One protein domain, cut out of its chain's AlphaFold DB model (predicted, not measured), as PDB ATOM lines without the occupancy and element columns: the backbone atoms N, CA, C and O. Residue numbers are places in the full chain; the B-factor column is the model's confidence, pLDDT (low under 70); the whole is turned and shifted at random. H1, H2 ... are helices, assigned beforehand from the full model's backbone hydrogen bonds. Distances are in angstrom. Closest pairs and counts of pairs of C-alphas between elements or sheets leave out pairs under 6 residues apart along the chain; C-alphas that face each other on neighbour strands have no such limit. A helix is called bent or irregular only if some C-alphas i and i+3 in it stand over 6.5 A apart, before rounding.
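Overview. This is residues 7 to 162 of the 168 residues of an uncharacterized protein of Gymnopus androsaceus JB14 (UniProt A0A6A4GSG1). Two long helices, the bent H4 and the straight H5, joined at one end as a helical hairpin of H4b and H5, cross near Glu 85 and Ala 120 and then spread apart; residues 136 to 162, of which 136 to 160 belong to H5, stand free and stick out as a long arm. The short helix H1 packs in the angle between H4a and H5, H2 sits at the end of H1, and H3 packs on H4a. The printed part has 156 residues with five named helices, H1 to H5 in order, and no named strand; the class is all helix. The whole is extended, with a radius of gyration of the C-alphas of 23.7 A, and flat, spanning 87 by 47 by 24 A.

Arrangement. H1, residues 7 to 18, touches H2, residues 27 to 30, with residues 16 to 17 alone; their closest C-alphas, those of Leu 17 and Pro 27, are 5.5 A apart. H4, residues 56 to 100, was assigned as one helix by its hydrogen bonds but is bent: C-alphas 80 and 83 are 6.5 A apart, and its arms H4a, residues 56 to 80, and H4b, residues 83 to 100, stand at a steep tilt of 37 degrees, only just past shallow. H1 touches H4a with residues 9 to 13 alone, closest at the C-alphas of Ile 9 and Gln 73, 5.8 A, and only just about perpendicular at 71 degrees. H1 touches H5, residues 106 to 160, closest at the C-alphas of Ala 14 and Lys 128, 5.0 A, at a steep tilt of 61 degrees, opposite ways. H3, residues 37 to 46, touches H4a, closest at the C-alphas of Ile 44 and Val 63, 6.5 A, at a steep tilt of 57 degrees, opposite ways. H4b and H5 touch as a hairpin, closest at the C-alphas of Glu 85 and Ala 120, 4.9 A, at a steep tilt of 41 degrees. H1 and H3 are apart, and so are H3 and H5. Every O i to N i+4 pair is within hydrogen-bond range in H1, H3, H4a, H4b and H5; H2 is too short for such a pair, and its one O i to N i+3 pair is not within range.

Along the chain. H1 begins at C-alpha 7 (48.157, -49.281, 26.865). H4a measures 36.3 A and H4b 25.9 A from first to last C-alpha. H5 measures 80.5 A and ends at C-alpha 160 (60.250, -87.649, 41.932).

Size, cuts and confidence. The C-alphas farthest apart, those of Arg 102 and Ser 162, are 87.1 A apart. The printed part has no cut, and no link is long. Mean pLDDT of the printed part is 86.1; residues 20 to 24, 51 to 54 and 147 to 162 are under 70.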
ATOM      1  N   LYS A   7      48.772 -48.021  27.300       91.62
ATOM      2  CA  LYS A   7      48.157 -49.281  26.865       91.62
ATOM      3  C   LYS A   7      46.703 -49.397  27.303       91.62
ATOM      4  O   LYS A   7      45.892 -49.874  26.512       91.62
ATOM      5  N   ASP A   8      46.369 -48.957  28.511       93.19
ATOM      6  CA  ASP A   8      45.001 -49.028  29.027       93.19
ATOM      7  C   ASP A   8      44.096 -48.030  28.309       93.19
ATOM      8  O   ASP A   8      42.998 -48.395  27.888       93.19
ATOM      9  N   ILE A   9      44.593 -46.817  28.048       93.94
ATOM     10  CA  ILE A   9      43.885 -45.821  27.230       93.94
ATOM     11  C   ILE A   9      43.650 -46.363  25.815       93.94
ATOM     12  O   ILE A   9      42.524 -46.326  25.312       93.94
ATOM     13  N   ALA A  10      44.693 -46.902  25.173       94.31
ATOM     14  CA  ALA A  10      44.599 -47.452  23.822       94.31
ATOM     15  C   ALA A  10      43.639 -48.645  23.750       94.31
ATOM     16  O   ALA A  10      42.872 -48.765  22.792       94.31
ATOM     17  N   ARG A  11      43.647 -49.506  24.772       93.81
ATOM     18  CA  ARG A  11      42.740 -50.647  24.887       93.81
ATOM     19  C   ARG A  11      41.298 -50.200  25.073       93.81
ATOM     20  O   ARG A  11      40.434 -50.659  24.329       93.81
ATOM     21  N   ALA A  12      41.040 -49.293  26.013       92.81
ATOM     22  CA  ALA A  12      39.704 -48.763  26.258       92.81
ATOM     23  C   ALA A  12      39.144 -48.072  25.010       92.81
ATOM     24  O   ALA A  12      38.017 -48.351  24.605       92.81
ATOM     25  N   LEU A  13      39.955 -47.239  24.347       93.38
ATOM     26  CA  LEU A  13      39.581 -46.623  23.078       93.38
ATOM     27  C   LEU A  13      39.262 -47.691  22.021       93.38
ATOM     28  O   LEU A  13      38.200 -47.632  21.412       93.38
ATOM     29  N   ALA A  14      40.121 -48.694  21.823       93.31
ATOM     30  CA  ALA A  14      39.885 -49.746  20.836       93.31
ATOM     31  C   ALA A  14      38.539 -50.456  21.052       93.31
ATOM     32  O   ALA A  14      37.740 -50.539  20.118       93.31
ATOM     33  N   TYR A  15      38.253 -50.901  22.279       90.94
ATOM     34  CA  TYR A  15      36.983 -51.559  22.594       90.94
ATOM     35  C   TYR A  15      35.791 -50.660  22.305       90.94
ATOM     36  O   TYR A  15      34.850 -51.093  21.647       90.94
ATOM     37  N   GLN A  16      35.864 -49.401  22.718       88.81
ATOM     38  CA  GLN A  16      34.793 -48.440  22.514       88.81
ATOM     39  C   GLN A  16      34.503 -48.186  21.029       88.81
ATOM     40  O   GLN A  16      33.348 -48.077  20.626       88.81
ATOM     41  N   LEU A  17      35.541 -48.141  20.195       88.50
ATOM     42  CA  LEU A  17      35.398 -47.960  18.752       88.50
ATOM     43  C   LEU A  17      34.831 -49.190  18.049       88.50
ATOM     44  O   LEU A  17      34.172 -49.060  17.022       88.50
ATOM     45  N   THR A  18      35.100 -50.376  18.582       87.69
ATOM     46  CA  THR A  18      34.653 -51.653  18.005       87.69
ATOM     47  C   THR A  18      33.379 -52.208  18.632       87.69
ATOM     48  O   THR A  18      32.887 -53.240  18.178       87.69
ATOM     49  N   ALA A  19      32.841 -51.549  19.663       83.06
ATOM     50  CA  ALA A  19      31.585 -51.930  20.291       83.06
ATOM     51  C   ALA A  19      30.463 -51.994  19.244       83.06
ATOM     52  O   ALA A  19      30.506 -51.276  18.242       83.06
ATOM     53  N   HIS A  20      29.462 -52.856  19.471       67.62
ATOM     54  CA  HIS A  20      28.329 -53.037  18.560       67.62
ATOM     55  C   HIS A  20      27.636 -51.696  18.292       67.62
ATOM     56  O   HIS A  20      26.826 -51.218  19.078       67.62
ATOM     57  N   CYS A  21      27.983 -51.080  17.169       60.03
ATOM     58  CA  CYS A  21      27.452 -49.810  16.713       60.03
ATOM     59  C   CYS A  21      26.877 -50.000  15.317       60.03
ATOM     60  O   CYS A  21      27.369 -50.803  14.521       60.03
ATOM     61  N   ILE A  22      25.845 -49.218  15.010       64.88
ATOM     62  CA  ILE A  22      25.253 -49.162  13.676       64.88
ATOM     63  C   ILE A  22      26.373 -48.814  12.673       64.88
ATOM     64  O   ILE A  22      27.136 -47.869  12.923       64.88
ATOM     65  N   PRO A  23      26.507 -49.549  11.548       60.78
ATOM     66  CA  PRO A  23      27.446 -49.192  10.491       60.78
ATOM     67  C   PRO A  23      27.270 -47.718  10.127       60.78
ATOM     68  O   PRO A  23      26.140 -47.268   9.987       60.78
ATOM     69  N   SER A  24      28.368 -46.970   9.987       61.56
ATOM     70  CA  SER A  24      28.411 -45.514   9.733       61.56
ATOM     71  C   SER A  24      28.075 -44.555  10.890       61.56
ATOM     72  O   SER A  24      28.293 -43.354  10.728       61.56
ATOM     73  N   ALA A  25      27.675 -45.033  12.075       70.69
ATOM     74  CA  ALA A  25      27.544 -44.165  13.254       70.69
ATOM     75  C   ALA A  25      28.908 -43.588  13.668       70.69
ATOM     76  O   ALA A  25      29.896 -44.324  13.669       70.69
ATOM     77  N   ASP A  26      28.992 -42.301  14.018       77.75
ATOM     78  CA  ASP A  26      30.252 -41.692  14.470       77.75
ATOM     79  C   ASP A  26      30.711 -42.370  15.779       77.75
ATOM     80  O   ASP A  26      29.985 -42.304  16.775       77.75
ATOM     81  N   PRO A  27      31.887 -43.024  15.823       71.12
ATOM     82  CA  PRO A  27      32.377 -43.683  17.036       71.12
ATOM     83  C   PRO A  27      32.597 -42.720  18.200       71.12
ATOM     84  O   PRO A  27      32.520 -43.115  19.360       71.12
ATOM     85  N   TYR A  28      32.834 -41.445  17.888       75.31
ATOM     86  CA  TYR A  28      32.909 -40.380  18.879       75.31
ATOM     87  C   TYR A  28      31.574 -40.194  19.617       75.31
ATOM     88  O   TYR A  28      31.542 -39.908  20.816       75.31
ATOM     89  N   ILE A  29      30.464 -40.416  18.907       77.75
ATOM     90  CA  ILE A  29      29.112 -40.366  19.460       77.75
ATOM     91  C   ILE A  29      28.774 -41.685  20.154       77.75
ATOM     92  O   ILE A  29      28.404 -41.660  21.321       77.75
ATOM     93  N   GLY A  30      28.979 -42.827  19.487       72.38
ATOM     94  CA  GLY A  30      28.654 -44.151  20.043       72.38
ATOM     95  C   GLY A  30      29.424 -44.504  21.321       72.38
ATOM     96  O   GLY A  30      28.920 -45.233  22.166       72.38
ATOM     97  N   GLY A  31      30.624 -43.948  21.490       73.62
ATOM     98  CA  GLY A  31      31.424 -44.073  22.706       73.62
ATOM     99  C   GLY A  31      31.236 -42.952  23.732       73.62
ATOM    100  O   GLY A  31      32.027 -42.836  24.669       73.62
ATOM    101  N   ASN A  32      30.251 -42.074  23.531       83.00
ATOM    102  CA  ASN A  32      29.982 -40.906  24.367       83.00
ATOM    103  C   ASN A  32      31.166 -39.939  24.536       83.00
ATOM    104  O   ASN A  32      31.120 -39.095  25.422       83.00
ATOM    105  N   LEU A  33      32.228 -40.003  23.719       86.69
ATOM    106  CA  LEU A  33      33.386 -39.101  23.857       86.69
ATOM    107  C   LEU A  33      33.032 -37.645  23.564       86.69
ATOM    108  O   LEU A  33      33.730 -36.755  24.040       86.69
ATOM    109  N   HIS A  34      31.941 -37.420  22.830       87.12
ATOM    110  CA  HIS A  34      31.367 -36.101  22.588       87.12
ATOM    111  C   HIS A  34      30.867 -35.379  23.840       87.12
ATOM    112  O   HIS A  34      30.836 -34.150  23.837       87.12
ATOM    113  N   ILE A  35      30.521 -36.112  24.898       86.81
ATOM    114  CA  ILE A  35      30.069 -35.536  26.162       86.81
ATOM    115  C   ILE A  35      31.298 -35.040  26.928       86.81
ATOM    116  O   ILE A  35      32.229 -35.810  27.181       86.81
ATOM    117  N   THR A  36      31.310 -33.752  27.282       91.44
ATOM    118  CA  THR A  36      32.445 -33.078  27.937       91.44
ATOM    119  C   THR A  36      31.976 -32.109  29.026       91.44
ATOM    120  O   THR A  36      30.805 -31.731  29.090       91.44
ATOM    121  N   GLY A  37      32.893 -31.689  29.900       91.62
ATOM    122  CA  GLY A  37      32.635 -30.628  30.875       91.62
ATOM    123  C   GLY A  37      31.625 -31.030  31.953       91.62
ATOM    124  O   GLY A  37      31.710 -32.114  32.523       91.62
ATOM    125  N   PHE A  38      30.681 -30.139  32.271       92.38
ATOM    126  CA  PHE A  38      29.705 -30.368  33.343       92.38
ATOM    127  C   PHE A  38      28.809 -31.584  33.076       92.38
ATOM    128  O   PHE A  38      28.572 -32.377  33.984       92.38
ATOM    129  N   GLU A  39      28.355 -31.754  31.834       92.44
ATOM    130  CA  GLU A  39      27.495 -32.871  31.435       92.44
ATOM    131  C   GLU A  39      28.197 -34.218  31.635       92.44
ATOM    132  O   GLU A  39      27.619 -35.148  32.190       92.44
ATOM    133  N   GLU A  40      29.480 -34.299  31.277       93.44
ATOM    134  CA  GLU A  40      30.292 -35.502  31.477       93.44
ATOM    135  C   GLU A  40      30.419 -35.858  32.958       93.44
ATOM    136  O   GLU A  40      30.247 -37.019  33.330       93.44
ATOM    137  N   ARG A  41      30.655 -34.860  33.817       92.81
ATOM    138  CA  ARG A  41      30.719 -35.078  35.268       92.81
ATOM    139  C   ARG A  41      29.397 -35.600  35.819       92.81
ATOM    140  O   ARG A  41      29.412 -36.520  36.628       92.81
ATOM    141  N   GLN A  42      28.268 -35.036  35.389       90.94
ATOM    142  CA  GLN A  42      26.942 -35.491  35.822       90.94
ATOM    143  C   GLN A  42      26.637 -36.902  35.322       90.94
ATOM    144  O   GLN A  42      26.151 -37.723  36.089       90.94
ATOM    145  N   MET A  43      26.978 -37.208  34.069       89.75
ATOM    146  CA  MET A  43      26.834 -38.553  33.517       89.75
ATOM    147  C   MET A  43      27.620 -39.575  34.346       89.75
ATOM    148  O   MET A  43      27.062 -40.600  34.720       89.75
ATOM    149  N   ILE A  44      28.887 -39.285  34.669       90.38
ATOM    150  CA  ILE A  44      29.720 -40.167  35.501       90.38
ATOM    151  C   ILE A  44      29.091 -40.327  36.884       90.38
ATOM    152  O   ILE A  44      28.919 -41.452  37.346       90.38
ATOM    153  N   ARG A  45      28.686 -39.219  37.517       88.38
ATOM    154  CA  ARG A  45      28.085 -39.263  38.851       88.38
ATOM    155  C   ARG A  45      26.799 -40.090  38.889       88.38
ATOM    156  O   ARG A  45      26.627 -40.914  39.769       88.38
ATOM    157  N   ASN A  46      25.922 -39.906  37.910       87.25
ATOM    158  CA  ASN A  46      24.639 -40.606  37.861       87.25
ATOM    159  C   ASN A  46      24.770 -42.072  37.425       87.25
ATOM    160  O   ASN A  46      23.822 -42.837  37.568       87.25
ATOM    161  N   SER A  47      25.912 -42.458  36.846       84.44
ATOM    162  CA  SER A  47      26.178 -43.838  36.428       84.44
ATOM    163  C   SER A  47      26.674 -44.740  37.556       84.44
ATOM    164  O   SER A  47      26.808 -45.944  37.348       84.44
ATOM    165  N   MET A  48      26.968 -44.165  38.724       78.62
ATOM    166  CA  MET A  48      27.521 -44.880  39.863       78.62
ATOM    167  C   MET A  48      26.572 -44.856  41.041       78.62
ATOM    168  O   MET A  48      25.954 -43.836  41.338       78.62
ATOM    169  N   ASP A  49      26.522 -45.986  41.733       75.69
ATOM    170  CA  ASP A  49      25.880 -46.072  43.027       75.69
ATOM    171  C   ASP A  49      26.915 -45.703  44.094       75.69
ATOM    172  O   ASP A  49      27.770 -46.505  44.466       75.69
ATOM    173  N   PHE A  50      26.930 -44.434  44.508       70.88
ATOM    174  CA  PHE A  50      27.895 -43.937  45.496       70.88
ATOM    175  C   PHE A  50      27.503 -44.263  46.939       70.88
ATOM    176  O   PHE A  50      28.130 -43.738  47.856       70.88
ATOM    177  N   GLU A  51      26.508 -45.125  47.164       65.38
ATOM    178  CA  GLU A  51      26.155 -45.600  48.507       65.38
ATOM    179  C   GLU A  51      27.337 -46.290  49.226       65.38
ATOM    180  O   GLU A  51      27.361 -46.328  50.452       65.38
ATOM    181  N   GLU A  52      28.364 -46.754  48.497       59.00
ATOM    182  CA  GLU A  52      29.618 -47.289  49.063       59.00
ATOM    183  C   GLU A  52      30.677 -46.225  49.429       59.00
ATOM    184  O   GLU A  52      31.664 -46.549  50.092       59.00
ATOM    185  N   PHE A  53      30.508 -44.962  49.026       62.19
ATOM    186  CA  PHE A  53      31.472 -43.889  49.290       62.19
ATOM    187  C   PHE A  53      30.898 -42.856  50.271       62.19
ATOM    188  O   PHE A  53      30.259 -41.886  49.870       62.19
ATOM    189  N   ASP A  54      31.207 -43.000  51.562       69.25
ATOM    190  CA  ASP A  54      30.860 -41.992  52.584       69.25
ATOM    191  C   ASP A  54      31.673 -40.684  52.451       69.25
ATOM    192  O   ASP A  54      31.336 -39.657  53.048       69.25
ATOM    193  N   ASP A  55      32.747 -40.693  51.655       82.06
ATOM    194  CA  ASP A  55      33.646 -39.557  51.469       82.06
ATOM    195  C   ASP A  55      33.405 -38.828  50.135       82.06
ATOM    196  O   ASP A  55      33.717 -39.316  49.044       82.06
ATOM    197  N   ARG A  56      32.899 -37.593  50.233       81.44
ATOM    198  CA  ARG A  56      32.683 -36.702  49.082       81.44
ATOM    199  C   ARG A  56      33.973 -36.367  48.333       81.44
ATOM    200  O   ARG A  56      33.907 -36.132  47.126       81.44
ATOM    201  N   GLU A  57      35.115 -36.314  49.014       84.88
ATOM    202  CA  GLU A  57      36.405 -36.027  48.383       84.88
ATOM    203  C   GLU A  57      36.872 -37.217  47.536       84.88
ATOM    204  O   GLU A  57      37.314 -37.030  46.399       84.88
ATOM    205  N   ALA A  58      36.667 -38.445  48.022       84.56
ATOM    206  CA  ALA A  58      36.935 -39.665  47.264       84.56
ATOM    207  C   ALA A  58      36.060 -39.773  46.002       84.56
ATOM    208  O   ALA A  58      36.576 -40.076  44.921       84.56
ATOM    209  N   ILE A  59      34.763 -39.452  46.109       86.50
ATOM    210  CA  ILE A  59      33.844 -39.404  44.957       86.50
ATOM    211  C   ILE A  59      34.351 -38.408  43.912       86.50
ATOM    212  O   ILE A  59      34.426 -38.723  42.723       86.50
ATOM    213  N   GLU A  60      34.721 -37.199  44.337       89.69
ATOM    214  CA  GLU A  60      35.179 -36.171  43.407       89.69
ATOM    215  C   GLU A  60      36.526 -36.525  42.767       89.69
ATOM    216  O   GLU A  60      36.718 -36.297  41.569       89.69
ATOM    217  N   GLY A  61      37.428 -37.147  43.531       90.06
ATOM    218  CA  GLY A  61      38.681 -37.698  43.022       90.06
ATOM    219  C   GLY A  61      38.451 -38.762  41.947       90.06
ATOM    220  O   GLY A  61      39.098 -38.727  40.898       90.06
ATOM    221  N   TYR A  62      37.485 -39.659  42.156       89.25
ATOM    222  CA  TYR A  62      37.100 -40.665  41.168       89.25
ATOM    223  C   TYR A  62      36.494 -40.039  39.902       89.25
ATOM    224  O   TYR A  62      36.921 -40.344  38.786       89.25
ATOM    225  N   VAL A  63      35.545 -39.109  40.056       91.19
ATOM    226  CA  VAL A  63      34.935 -38.394  38.922       91.19
ATOM    227  C   VAL A  63      36.010 -37.683  38.101       91.19
ATOM    228  O   VAL A  63      36.000 -37.762  36.871       91.19
ATOM    229  N   GLN A  64      36.962 -37.020  38.763       92.94
ATOM    230  CA  GLN A  64      38.070 -36.359  38.084       92.94
ATOM    231  C   GLN A  64      38.962 -37.360  37.340       92.94
ATOM    232  O   GLN A  64      39.300 -37.121  36.182       92.94
ATOM    233  N   TRP A  65      39.279 -38.499  37.958       92.06
ATOM    234  CA  TRP A  65      40.043 -39.569  37.316       92.06
ATOM    235  C   TRP A  65      39.359 -40.067  36.033       92.06
ATOM    236  O   TRP A  65      40.011 -40.183  34.994       92.06
ATOM    237  N   CYS A  66      38.039 -40.283  36.057       92.12
ATOM    238  CA  CYS A  66      37.271 -40.671  34.871       92.12
ATOM    239  C   CYS A  66      37.305 -39.607  33.767       92.12
ATOM    240  O   CYS A  66      37.449 -39.943  32.589       92.12
ATOM    241  N   VAL A  67      37.173 -38.328  34.135       93.88
ATOM    242  CA  VAL A  67      37.257 -37.204  33.189       93.88
ATOM    243  C   VAL A  67      38.637 -37.157  32.533       93.88
ATOM    244  O   VAL A  67      38.734 -37.051  31.310       93.88
ATOM    245  N   ASP A  68      39.703 -37.287  33.319       94.50
ATOM    246  CA  ASP A  68      41.075 -37.254  32.814       94.50
ATOM    247  C   ASP A  68      41.369 -38.455  31.901       94.50
ATOM    248  O   ASP A  68      41.968 -38.293  30.835       94.50
ATOM    249  N   PHE A  69      40.866 -39.645  32.251       93.19
ATOM    250  CA  PHE A  69      40.984 -40.839  31.413       93.19
ATOM    251  C   PHE A  69      40.290 -40.645  30.057       93.19
ATOM    252  O   PHE A  69      40.862 -40.919  29.000       93.19
ATOM    253  N   ARG A  70      39.066 -40.107  30.065       92.69
ATOM    254  CA  ARG A  70      38.290 -39.843  28.844       92.69
ATOM    255  C   ARG A  70      38.895 -38.723  28.002       92.69
ATOM    256  O   ARG A  70      38.892 -38.816  26.775       92.69
ATOM    257  N   ASN A  71      39.490 -37.708  28.630       94.12
ATOM    258  CA  ASN A  71      40.302 -36.707  27.936       94.12
ATOM    259  C   ASN A  71      41.487 -37.351  27.214       94.12
ATOM    260  O   ASN A  71      41.704 -37.070  26.037       94.12
ATOM    261  N   ALA A  72      42.199 -38.269  27.869       94.69
ATOM    262  CA  ALA A  72      43.290 -38.996  27.233       94.69
ATOM    263  C   ALA A  72      42.801 -39.850  26.047       94.69
ATOM    264  O   ALA A  72      43.436 -39.853  24.991       94.69
ATOM    265  N   GLN A  73      41.639 -40.506  26.165       93.81
ATOM    266  CA  GLN A  73      41.017 -41.225  25.045       93.81
ATOM    267  C   GLN A  73      40.658 -40.294  23.878       93.81
ATOM    268  O   GLN A  73      40.905 -40.653  22.728       93.81
ATOM    269  N   ARG A  74      40.107 -39.102  24.149       93.94
ATOM    270  CA  ARG A  74      39.811 -38.085  23.122       93.94
ATOM    271  C   ARG A  74      41.075 -37.629  22.398       93.94
ATOM    272  O   ARG A  74      41.112 -37.636  21.170       93.94
ATOM    273  N   SER A  75      42.127 -37.293  23.142       94.69
ATOM    274  CA  SER A  75      43.408 -36.890  22.555       94.69
ATOM    275  C   SER A  75      44.030 -38.005  21.715       94.69
ATOM    276  O   SER A  75      44.518 -37.748  20.611       94.69
ATOM    277  N   LEU A  76      43.967 -39.254  22.186       95.31
ATOM    278  CA  LEU A  76      44.449 -40.399  21.420       95.31
ATOM    279  C   LEU A  76      43.628 -40.591  20.138       95.31
ATOM    280  O   LEU A  76      44.204 -40.714  19.059       95.31
ATOM    281  N   TRP A  77      42.299 -40.535  20.235       93.50
ATOM    282  CA  TRP A  77      41.399 -40.622  19.087       93.50
ATOM    283  C   TRP A  77      41.744 -39.603  18.003       93.50
ATOM    284  O   TRP A  77      41.900 -39.976  16.840       93.50
ATOM    285  N   ASP A  78      41.901 -38.330  18.367       93.88
ATOM    286  CA  ASP A  78      42.224 -37.292  17.390       93.88
ATOM    287  C   ASP A  78      43.617 -37.472  16.789       93.88
ATOM    288  O   ASP A  78      43.768 -37.334  15.573       93.88
ATOM    289  N   SER A  79      44.615 -37.848  17.595       96.38
ATOM    290  CA  SER A  79      45.977 -38.068  17.093       96.38
ATOM    291  C   SER A  79      46.078 -39.246  16.117       96.38
ATOM    292  O   SER A  79      46.835 -39.172  15.150       96.38
ATOM    293  N   GLU A  80      45.279 -40.302  16.298       95.75
ATOM    294  CA  GLU A  80      45.239 -41.444  15.379       95.75
ATOM    295  C   GLU A  80      44.352 -41.192  14.149       95.75
ATOM    296  O   GLU A  80      44.679 -41.616  13.038       95.75
ATOM    297  N   ARG A  81      43.226 -40.488  14.317       95.12
ATOM    298  CA  ARG A  81      42.256 -40.224  13.244       95.12
ATOM    299  C   ARG A  81      42.730 -39.150  12.270       95.12
ATOM    300  O   ARG A  81      42.569 -39.326  11.061       95.12
ATOM    301  N   ALA A  82      43.295 -38.049  12.770       95.62
ATOM    302  CA  ALA A  82      43.690 -36.893  11.964       95.62
ATOM    303  C   ALA A  82      44.607 -37.234  10.771       95.62
ATOM    304  O   ALA A  82      44.284 -36.818   9.652       95.62
ATOM    305  N   PRO A  83      45.698 -38.017  10.920       97.94
ATOM    306  CA  PRO A  83      46.548 -38.363   9.778       97.94
ATOM    307  C   PRO A  83      45.816 -39.223   8.738       97.94
ATOM    308  O   PRO A  83      46.038 -39.071   7.535       97.94
ATOM    309  N   ILE A  84      44.903 -40.097   9.178       97.94
ATOM    310  CA  ILE A  84      44.094 -40.933   8.283       97.94
ATOM    311  C   ILE A  84      43.108 -40.066   7.490       97.94
ATOM    312  O   ILE A  84      43.006 -40.211   6.270       97.94
ATOM    313  N   GLU A  85      42.398 -39.163   8.170       97.50
ATOM    314  CA  GLU A  85      41.475 -38.216   7.540       97.50
ATOM    315  C   GLU A  85      42.197 -37.349   6.516       97.50
ATOM    316  O   GLU A  85      41.741 -37.251   5.375       97.50
ATOM    317  N   HIS A  86      43.346 -36.780   6.887       97.81
ATOM    318  CA  HIS A  86      44.126 -35.923   6.002       97.81
ATOM    319  C   HIS A  86      44.518 -36.649   4.709       97.81
ATOM    320  O   HIS A  86      44.288 -36.132   3.614       97.81
ATOM    321  N   ALA A  87      45.038 -37.876   4.814       98.19
ATOM    322  CA  ALA A  87      45.416 -38.671   3.648       98.19
ATOM    323  C   ALA A  87      44.218 -38.958   2.720       98.19
ATOM    324  O   ALA A  87      44.317 -38.816   1.497       98.19
ATOM    325  N   ILE A  88      43.062 -39.319   3.288       98.00
ATOM    326  CA  ILE A  88      41.838 -39.604   2.521       98.00
ATOM    327  C   ILE A  88      41.288 -38.334   1.865       98.00
ATOM    328  O   ILE A  88      40.825 -38.382   0.721       98.00
ATOM    329  N   PHE A  89      41.334 -37.198   2.561       97.94
ATOM    330  CA  PHE A  89      40.898 -35.914   2.026       97.94
ATOM    331  C   PHE A  89      41.736 -35.510   0.808       97.94
ATOM    332  O   PHE A  89      41.172 -35.252  -0.256       97.94
ATOM    333  N   GLN A  90      43.069 -35.558   0.920       97.88
ATOM    334  CA  GLN A  90      43.977 -35.247  -0.192       97.88
ATOM    335  C   GLN A  90      43.705 -36.134  -1.412       97.88
ATOM    336  O   GLN A  90      43.569 -35.641  -2.535       97.88
ATOM    337  N   GLN A  91      43.533 -37.442  -1.198       97.44
ATOM    338  CA  GLN A  91      43.209 -38.374  -2.277       97.44
ATOM    339  C   GLN A  91      41.859 -38.045  -2.932       97.44
ATOM    340  O   GLN A  91      41.726 -38.093  -4.156       97.44
ATOM    341  N   SER A  92      40.861 -37.670  -2.132       96.44
ATOM    342  CA  SER A  92      39.526 -37.321  -2.621       96.44
ATOM    343  C   SER A  92      39.536 -36.034  -3.452       96.44
ATOM    344  O   SER A  92      38.870 -35.970  -4.483       96.44
ATOM    345  N   VAL A  93      40.343 -35.039  -3.069       96.50
ATOM    346  CA  VAL A  93      40.563 -33.810  -3.852       96.50
ATOM    347  C   VAL A  93      41.206 -34.120  -5.206       96.50
ATOM    348  O   VAL A  93      40.764 -33.594  -6.229       96.50
ATOM    349  N   ILE A  94      42.221 -34.991  -5.236       95.94
ATOM    350  CA  ILE A  94      42.882 -35.411  -6.481       95.94
ATOM    351  C   ILE A  94      41.879 -36.097  -7.417       95.94
ATOM    352  O   ILE A  94      41.785 -35.739  -8.592       95.94
ATOM    353  N   LEU A  95      41.097 -37.046  -6.893       95.56
ATOM    354  CA  LEU A  95      40.075 -37.753  -7.667       95.56
ATOM    355  C   LEU A  95      39.001 -36.798  -8.191       95.56
ATOM    356  O   LEU A  95      38.645 -36.867  -9.365       95.56
ATOM    357  N   PHE A  96      38.533 -35.863  -7.362       96.31
ATOM    358  CA  PHE A  96      37.538 -34.879  -7.775       96.31
ATOM    359  C   PHE A  96      38.035 -34.030  -8.953       96.31
ATOM    360  O   PHE A  96      37.349 -33.920  -9.970       96.31
ATOM    361  N   LYS A  97      39.255 -33.481  -8.855       95.12
ATOM    362  CA  LYS A  97      39.866 -32.684  -9.932       95.12
ATOM    363  C   LYS A  97      40.012 -33.494 -11.222       95.12
ATOM    364  O   LYS A  97      39.727 -32.973 -12.297       95.12
ATOM    365  N   ARG A  98      40.413 -34.766 -11.111       94.75
ATOM    366  CA  ARG A  98      40.590 -35.670 -12.255       94.75
ATOM    367  C   ARG A  98      39.273 -36.002 -12.958       94.75
ATOM    368  O   ARG A  98      39.264 -36.060 -14.178       94.75
ATOM    369  N   HIS A  99      38.198 -36.245 -12.210       94.81
ATOM    370  CA  HIS A  99      36.922 -36.693 -12.778       94.81
ATOM    371  C   HIS A  99      36.020 -35.552 -13.249       94.81
ATOM    372  O   HIS A  99      35.277 -35.724 -14.210       94.81
ATOM    373  N   HIS A 100      36.061 -34.401 -12.579       91.88
ATOM    374  CA  HIS A 100      35.140 -33.302 -12.868       91.88
ATOM    375  C   HIS A 100      35.778 -32.159 -13.657       91.88
ATOM    376  O   HIS A 100      35.040 -31.307 -14.145       91.88
ATOM    377  N   HIS A 101      37.113 -32.114 -13.767       89.31
ATOM    378  CA  HIS A 101      37.859 -31.035 -14.432       89.31
ATOM    379  C   HIS A 101      37.465 -29.628 -13.944       89.31
ATOM    380  O   HIS A 101      37.495 -28.656 -14.695       89.31
ATOM    381  N   ARG A 102      37.067 -29.514 -12.672       89.75
ATOM    382  CA  ARG A 102      36.614 -28.275 -12.028       89.75
ATOM    383  C   ARG A 102      37.447 -27.988 -10.780       89.75
ATOM    384  O   ARG A 102      37.928 -28.933 -10.142       89.75
ATOM    385  N   PRO A 103      37.610 -26.708 -10.400       91.38
ATOM    386  CA  PRO A 103      38.201 -26.365  -9.117       91.38
ATOM    387  C   PRO A 103      37.320 -26.878  -7.972       91.38
ATOM    388  O   PRO A 103      36.100 -26.994  -8.097       91.38
ATOM    389  N   VAL A 104      37.953 -27.185  -6.841       94.25
ATOM    390  CA  VAL A 104      37.240 -27.530  -5.609       94.25
ATOM    391  C   VAL A 104      36.734 -26.230  -4.997       94.25
ATOM    392  O   VAL A 104      37.534 -25.411  -4.554       94.25
ATOM    393  N   THR A 105      35.417 -26.032  -4.999       96.38
ATOM    394  CA  THR A 105      34.790 -24.906  -4.295       96.38
ATOM    395  C   THR A 105      34.778 -25.168  -2.784       96.38
ATOM    396  O   THR A 105      34.937 -26.324  -2.368       96.38
ATOM    397  N   PRO A 106      34.566 -24.144  -1.938       96.75
ATOM    398  CA  PRO A 106      34.440 -24.334  -0.494       96.75
ATOM    399  C   PRO A 106      33.371 -25.368  -0.113       96.75
ATOM    400  O   PRO A 106      33.621 -26.232   0.725       96.75
ATOM    401  N   GLU A 107      32.215 -25.368  -0.783       96.06
ATOM    402  CA  GLU A 107      31.123 -26.312  -0.511       96.06
ATOM    403  C   GLU A 107      31.526 -27.752  -0.838       96.06
ATOM    404  O   GLU A 107      31.234 -28.681  -0.081       96.06
ATOM    405  N   VAL A 108      32.224 -27.951  -1.961       95.38
ATOM    406  CA  VAL A 108      32.766 -29.264  -2.328       95.38
ATOM    407  C   VAL A 108      33.826 -29.688  -1.315       95.38
ATOM    408  O   VAL A 108      33.802 -30.831  -0.872       95.38
ATOM    409  N   SER A 109      34.708 -28.778  -0.897       95.88
ATOM    410  CA  SER A 109      35.741 -29.056   0.105       95.88
ATOM    411  C   SER A 109      35.138 -29.555   1.419       95.88
ATOM    412  O   SER A 109      35.564 -30.592   1.922       95.88
ATOM    413  N   VAL A 110      34.099 -28.885   1.931       96.75
ATOM    414  CA  VAL A 110      33.393 -29.297   3.158       96.75
ATOM    415  C   VAL A 110      32.793 -30.697   3.007       96.75
ATOM    416  O   VAL A 110      32.940 -31.537   3.895       96.75
ATOM    417  N   ARG A 111      32.166 -31.000   1.863       96.00
ATOM    418  CA  ARG A 111      31.606 -32.337   1.595       96.00
ATOM    419  C   ARG A 111      32.687 -33.414   1.505       96.00
ATOM    420  O   ARG A 111      32.511 -34.501   2.054       96.00
ATOM    421  N   LEU A 112      33.802 -33.121   0.835       96.38
ATOM    422  CA  LEU A 112      34.941 -34.034   0.736       96.38
ATOM    423  C   LEU A 112      35.571 -34.287   2.108       96.38
ATOM    424  O   LEU A 112      35.919 -35.425   2.410       96.38
ATOM    425  N   GLN A 113      35.671 -33.260   2.951       96.38
ATOM    426  CA  GLN A 113      36.174 -33.385   4.315       96.38
ATOM    427  C   GLN A 113      35.237 -34.229   5.187       96.38
ATOM    428  O   GLN A 113      35.692 -35.157   5.849       96.38
ATOM    429  N   ALA A 114      33.923 -33.993   5.125       93.94
ATOM    430  CA  ALA A 114      32.943 -34.813   5.836       93.94
ATOM    431  C   ALA A 114      33.025 -36.293   5.412       93.94
ATOM    432  O   ALA A 114      33.070 -37.189   6.257       93.94
ATOM    433  N   ALA A 115      33.130 -36.559   4.105       94.81
ATOM    434  CA  ALA A 115      33.314 -37.911   3.587       94.81
ATOM    435  C   ALA A 115      34.652 -38.533   4.033       94.81
ATOM    436  O   ALA A 115      34.702 -39.720   4.367       94.81
ATOM    437  N   ALA A 116      35.731 -37.744   4.065       96.25
ATOM    438  CA  ALA A 116      37.033 -38.187   4.547       96.25
ATOM    439  C   ALA A 116      36.989 -38.563   6.032       96.25
ATOM    440  O   ALA A 116      37.478 -39.634   6.387       96.25
ATOM    441  N   LYS A 117      36.326 -37.758   6.872       93.75
ATOM    442  CA  LYS A 117      36.125 -38.042   8.299       93.75
ATOM    443  C   LYS A 117      35.403 -39.373   8.517       93.75
ATOM    444  O   LYS A 117      35.882 -40.208   9.282       93.75
ATOM    445  N   VAL A 118      34.296 -39.620   7.810       92.00
ATOM    446  CA  VAL A 118      33.545 -40.888   7.921       92.00
ATOM    447  C   VAL A 118      34.419 -42.084   7.536       92.00
ATOM    448  O   VAL A 118      34.474 -43.081   8.258       92.00
ATOM    449  N   ARG A 119      35.153 -41.983   6.422       93.94
ATOM    450  CA  ARG A 119      36.057 -43.051   5.969       93.94
ATOM    451  C   ARG A 119      37.239 -43.259   6.918       93.94
ATOM    452  O   ARG A 119      37.665 -44.396   7.103       93.94
ATOM    453  N   ALA A 120      37.758 -42.192   7.521       95.12
ATOM    454  CA  ALA A 120      38.831 -42.269   8.505       95.12
ATOM    455  C   ALA A 120      38.379 -43.000   9.770       95.12
ATOM    456  O   ALA A 120      39.069 -43.915  10.210       95.12
ATOM    457  N   ASN A 121      37.188 -42.674  10.282       91.75
ATOM    458  CA  ASN A 121      36.583 -43.366  11.422       91.75
ATOM    459  C   ASN A 121      36.426 -44.867  11.157       91.75
ATOM    460  O   ASN A 121      36.756 -45.695  12.000       91.75
ATOM    461  N   GLU A 122      35.936 -45.229   9.972       91.50
ATOM    462  CA  GLU A 122      35.772 -46.627   9.572       91.50
ATOM    463  C   GLU A 122      37.116 -47.360   9.446       91.50
ATOM    464  O   GLU A 122      37.277 -48.486   9.917       91.50
ATOM    465  N   LYS A 123      38.122 -46.711   8.852       94.25
ATOM    466  CA  LYS A 123      39.465 -47.286   8.744       94.25
ATOM    467  C   LYS A 123      40.106 -47.480  10.119       94.25
ATOM    468  O   LYS A 123      40.670 -48.544  10.365       94.25
ATOM    469  N   LEU A 124      39.982 -46.496  11.009       94.06
ATOM    470  CA  LEU A 124      40.489 -46.576  12.375       94.06
ATOM    471  C   LEU A 124      39.805 -47.706  13.156       94.06
ATOM    472  O   LEU A 124      40.493 -48.501  13.789       94.06
ATOM    473  N   ARG A 125      38.482 -47.870  13.024       91.06
ATOM    474  CA  ARG A 125      37.753 -49.011  13.609       91.06
ATOM    475  C   ARG A 125      38.333 -50.357  13.193       91.06
ATOM    476  O   ARG A 125      38.622 -51.187  14.048       91.06
ATOM    477  N   ARG A 126      38.574 -50.557  11.895       92.38
ATOM    478  CA  ARG A 126      39.169 -51.807  11.388       92.38
ATOM    479  C   ARG A 126      40.579 -52.039  11.918       92.38
ATOM    480  O   ARG A 126      40.953 -53.182  12.160       92.38
ATOM    481  N   MET A 127      41.370 -50.978  12.082       95.06
ATOM    482  CA  MET A 127      42.694 -51.081  12.699       95.06
ATOM    483  C   MET A 127      42.579 -51.536  14.157       95.06
ATOM    484  O   MET A 127      43.217 -52.510  14.537       95.06
ATOM    485  N   LYS A 128      41.684 -50.922  14.937       93.88
ATOM    486  CA  LYS A 128      41.462 -51.296  16.341       93.88
ATOM    487  C   LYS A 128      40.875 -52.689  16.525       93.88
ATOM    488  O   LYS A 128      41.230 -53.376  17.476       93.88
ATOM    489  N   GLN A 129      40.036 -53.144  15.600       92.88
ATOM    490  CA  GLN A 129      39.548 -54.520  15.610       92.88
ATOM    491  C   GLN A 129      40.700 -55.525  15.475       92.88
ATOM    492  O   GLN A 129      40.767 -56.481  16.246       92.88
ATOM    493  N   LYS A 130      41.653 -55.263  14.570       95.25
ATOM    494  CA  LYS A 130      42.866 -56.083  14.440       95.25
ATOM    495  C   LYS A 130      43.729 -56.040  15.698       95.25
ATOM    496  O   LYS A 130      44.263 -57.073  16.093       95.25
ATOM    497  N   ASP A 131      43.844 -54.877  16.344       95.06
ATOM    498  CA  ASP A 131      44.575 -54.755  17.611       95.06
ATOM    499  C   ASP A 131      43.954 -55.655  18.694       95.06
ATOM    500  O   ASP A 131      44.666 -56.422  19.344       95.06
ATOM    501  N   ILE A 132      42.622 -55.635  18.835       93.69
ATOM    502  CA  ILE A 132      41.884 -56.479  19.790       93.69
ATOM    503  C   ILE A 132      42.077 -57.965  19.489       93.69
ATOM    504  O   ILE A 132      42.323 -58.751  20.405       93.69
ATOM    505  N   GLU A 133      41.966 -58.367  18.225       94.38
ATOM    506  CA  GLU A 133      42.208 -59.750  17.799       94.38
ATOM    507  C   GLU A 133      43.640 -60.189  18.139       94.38
ATOM    508  O   GLU A 133      43.836 -61.249  18.739       94.38
ATOM    509  N   GLY A 134      44.629 -59.334  17.871       93.81
ATOM    510  CA  GLY A 134      46.026 -59.577  18.229       93.81
ATOM    511  C   GLY A 134      46.249 -59.699  19.739       93.81
ATOM    512  O   GLY A 134      47.031 -60.541  20.185       93.81
ATOM    513  N   TRP A 135      45.552 -58.905  20.556       93.06
ATOM    514  CA  TRP A 135      45.610 -59.032  22.017       93.06
ATOM    515  C   TRP A 135      44.989 -60.340  22.505       93.06
ATOM    516  O   TRP A 135      45.592 -61.017  23.338       93.06
ATOM    517  N   LYS A 136      43.831 -60.730  21.960       91.25
ATOM    518  CA  LYS A 136      43.174 -62.007  22.286       91.25
ATOM    519  C   LYS A 136      44.074 -63.196  21.956       91.25
ATOM    520  O   LYS A 136      44.207 -64.101  22.777       91.25
ATOM    521  N   GLN A 137      44.729 -63.172  20.796       92.38
ATOM    522  CA  GLN A 137      45.654 -64.225  20.391       92.38
ATOM    523  C   GLN A 137      46.851 -64.333  21.347       92.38
ATOM    524  O   GLN A 137      47.129 -65.418  21.855       92.38
ATOM    525  N   LYS A 138      47.511 -63.211  21.666       91.25
ATOM    526  CA  LYS A 138      48.639 -63.194  22.616       91.25
ATOM    527  C   LYS A 138      48.245 -63.695  24.003       91.25
ATOM    528  O   LYS A 138      49.024 -64.397  24.649       91.25
ATOM    529  N   HIS A 139      47.041 -63.350  24.458       87.50
ATOM    530  CA  HIS A 139      46.521 -63.825  25.736       87.50
ATOM    531  C   HIS A 139      46.321 -65.346  25.713       87.50
ATOM    532  O   HIS A 139      46.818 -66.041  26.593       87.50
ATOM    533  N   ALA A 140      45.684 -65.881  24.667       87.75
ATOM    534  CA  ALA A 140      45.476 -67.320  24.507       87.75
ATOM    535  C   ALA A 140      46.795 -68.109  24.418       87.75
ATOM    536  O   ALA A 140      46.921 -69.180  25.010       87.75
ATOM    537  N   GLU A 141      47.795 -67.586  23.708       88.94
ATOM    538  CA  GLU A 141      49.131 -68.189  23.629       88.94
ATOM    539  C   GLU A 141      49.843 -68.192  24.987       88.94
ATOM    540  O   GLU A 141      50.471 -69.186  25.352       88.94
ATOM    541  N   SER A 142      49.710 -67.111  25.757       85.56
ATOM    542  CA  SER A 142      50.300 -67.004  27.096       85.56
ATOM    543  C   SER A 142      49.638 -67.973  28.079       85.56
ATOM    544  O   SER A 142      50.342 -68.687  28.791       85.56
ATOM    545  N   SER A 143      48.306 -68.090  28.053       78.88
ATOM    546  CA  SER A 143      47.566 -69.059  28.873       78.88
ATOM    547  C   SER A 143      47.913 -70.507  28.518       78.88
ATOM    548  O   SER A 143      48.059 -71.336  29.410       78.88
ATOM    549  N   LYS A 144      48.110 -70.824  27.229       80.00
ATOM    550  CA  LYS A 144      48.570 -72.157  26.800       80.00
ATOM    551  C   LYS A 144      49.973 -72.473  27.315       80.00
ATOM    552  O   LYS A 144      50.200 -73.581  27.784       80.00
ATOM    553  N   LYS A 145      50.902 -71.512  27.244       76.94
ATOM    554  CA  LYS A 145      52.269 -71.684  27.760       76.94
ATOM    555  C   LYS A 145      52.280 -71.884  29.274       76.94
ATOM    556  O   LYS A 145      52.931 -72.809  29.736       76.94
ATOM    557  N   GLN A 146      51.522 -71.086  30.027       72.12
ATOM    558  CA  GLN A 146      51.399 -71.252  31.480       72.12
ATOM    559  C   GLN A 146      50.756 -72.593  31.859       72.12
ATOM    560  O   GLN A 146      51.254 -73.272  32.747       72.12
ATOM    561  N   GLY A 147      49.707 -73.018  31.149       67.12
ATOM    562  CA  GLY A 147      49.088 -74.326  31.374       67.12
ATOM    563  C   GLY A 147      50.000 -75.510  31.032       67.12
ATOM    564  O   GLY A 147      49.894 -76.549  31.673       67.12
ATOM    565  N   LEU A 148      50.901 -75.370  30.049       64.31
ATOM    566  CA  LEU A 148      51.935 -76.377  29.787       64.31
ATOM    567  C   LEU A 148      52.977 -76.417  30.906       64.31
ATOM    568  O   LEU A 148      53.288 -77.505  31.362       64.31
ATOM    569  N   VAL A 149      53.468 -75.260  31.363       67.88
ATOM    570  CA  VAL A 149      54.451 -75.179  32.459       67.88
ATOM    571  C   VAL A 149      53.913 -75.849  33.724       67.88
ATOM    572  O   VAL A 149      54.600 -76.690  34.289       67.88
ATOM    573  N   LEU A 150      52.658 -75.573  34.095       66.25
ATOM    574  CA  LEU A 150      52.020 -76.207  35.253       66.25
ATOM    575  C   LEU A 150      51.912 -77.732  35.106       66.25
ATOM    576  O   LEU A 150      52.162 -78.450  36.064       66.25
ATOM    577  N   LYS A 151      51.601 -78.238  33.905       63.59
ATOM    578  CA  LYS A 151      51.566 -79.688  33.645       63.59
ATOM    579  C   LYS A 151      52.946 -80.334  33.722       63.59
ATOM    580  O   LYS A 151      53.071 -81.420  34.268       63.59
ATOM    581  N   THR A 152      53.978 -79.677  33.196       63.31
ATOM    582  CA  THR A 152      55.352 -80.199  33.245       63.31
ATOM    583  C   THR A 152      55.909 -80.186  34.673       63.31
ATOM    584  O   THR A 152      56.646 -81.091  35.049       63.31
ATOM    585  N   GLU A 153      55.536 -79.196  35.489       62.97
ATOM    586  CA  GLU A 153      55.885 -79.150  36.916       62.97
ATOM    587  C   GLU A 153      55.150 -80.232  37.731       62.97
ATOM    588  O   GLU A 153      55.749 -80.836  38.618       62.97
ATOM    589  N   GLU A 154      53.888 -80.528  37.402       60.91
ATOM    590  CA  GLU A 154      53.093 -81.591  38.039       60.91
ATOM    591  C   GLU A 154      53.605 -83.001  37.669       60.91
ATOM    592  O   GLU A 154      53.726 -83.873  38.533       60.91
ATOM    593  N   GLU A 155      54.006 -83.218  36.411       60.91
ATOM    594  CA  GLU A 155      54.642 -84.464  35.953       60.91
ATOM    595  C   GLU A 155      56.016 -84.677  36.618       60.91
ATOM    596  O   GLU A 155      56.286 -85.763  37.135       60.91
ATOM    597  N   ALA A 156      56.839 -83.627  36.730       60.31
ATOM    598  CA  ALA A 156      58.142 -83.699  37.399       60.31
ATOM    599  C   ALA A 156      58.039 -83.978  38.916       60.31
ATOM    600  O   ALA A 156      58.903 -84.647  39.487       60.31
ATOM    601  N   GLN A 157      56.984 -83.498  39.583       57.00
ATOM    602  CA  GLN A 157      56.724 -83.813  40.995       57.00
ATOM    603  C   GLN A 157      56.198 -85.241  41.195       57.00
ATOM    604  O   GLN A 157      56.493 -85.865  42.217       57.00
ATOM    605  N   THR A 158      55.463 -85.784  40.221       58.78
ATOM    606  CA  THR A 158      54.928 -87.151  40.289       58.78
ATOM    607  C   THR A 158      56.023 -88.199  40.063       58.78
ATOM    608  O   THR A 158      56.056 -89.209  40.765       58.78
ATOM    609  N   GLU A 159      56.973 -87.941  39.157       55.88
ATOM    610  CA  GLU A 159      58.120 -88.834  38.927       55.88
ATOM    611  C   GLU A 159      59.077 -88.870  40.133       55.88
ATOM    612  O   GLU A 159      59.476 -89.952  40.564       55.88
ATOM    613  N   CYS A 160      59.347 -87.726  40.775       51.16
ATOM    614  CA  CYS A 160      60.250 -87.649  41.932       51.16
ATOM    615  C   CYS A 160      59.699 -88.342  43.200       51.16
ATOM    616  O   CYS A 160      60.471 -88.786  44.043       51.16
ATOM    617  N   SER A 161      58.374 -88.505  43.326       52.34
ATOM    618  CA  SER A 161      57.754 -89.233  44.447       52.34
ATOM    619  C   SER A 161      57.668 -90.754  44.232       52.34
ATOM    620  O   SER A 161      57.260 -91.471  45.147       52.34
ATOM    621  N   SER A 162      58.002 -91.253  43.036       53.78
ATOM    622  CA  SER A 162      57.851 -92.671  42.674       53.78
ATOM    623  C   SER A 162      59.139 -93.498  42.793       53.78
ATOM    624  O   SER A 162      59.066 -94.726  42.802       53.78
TER     625      SER A 162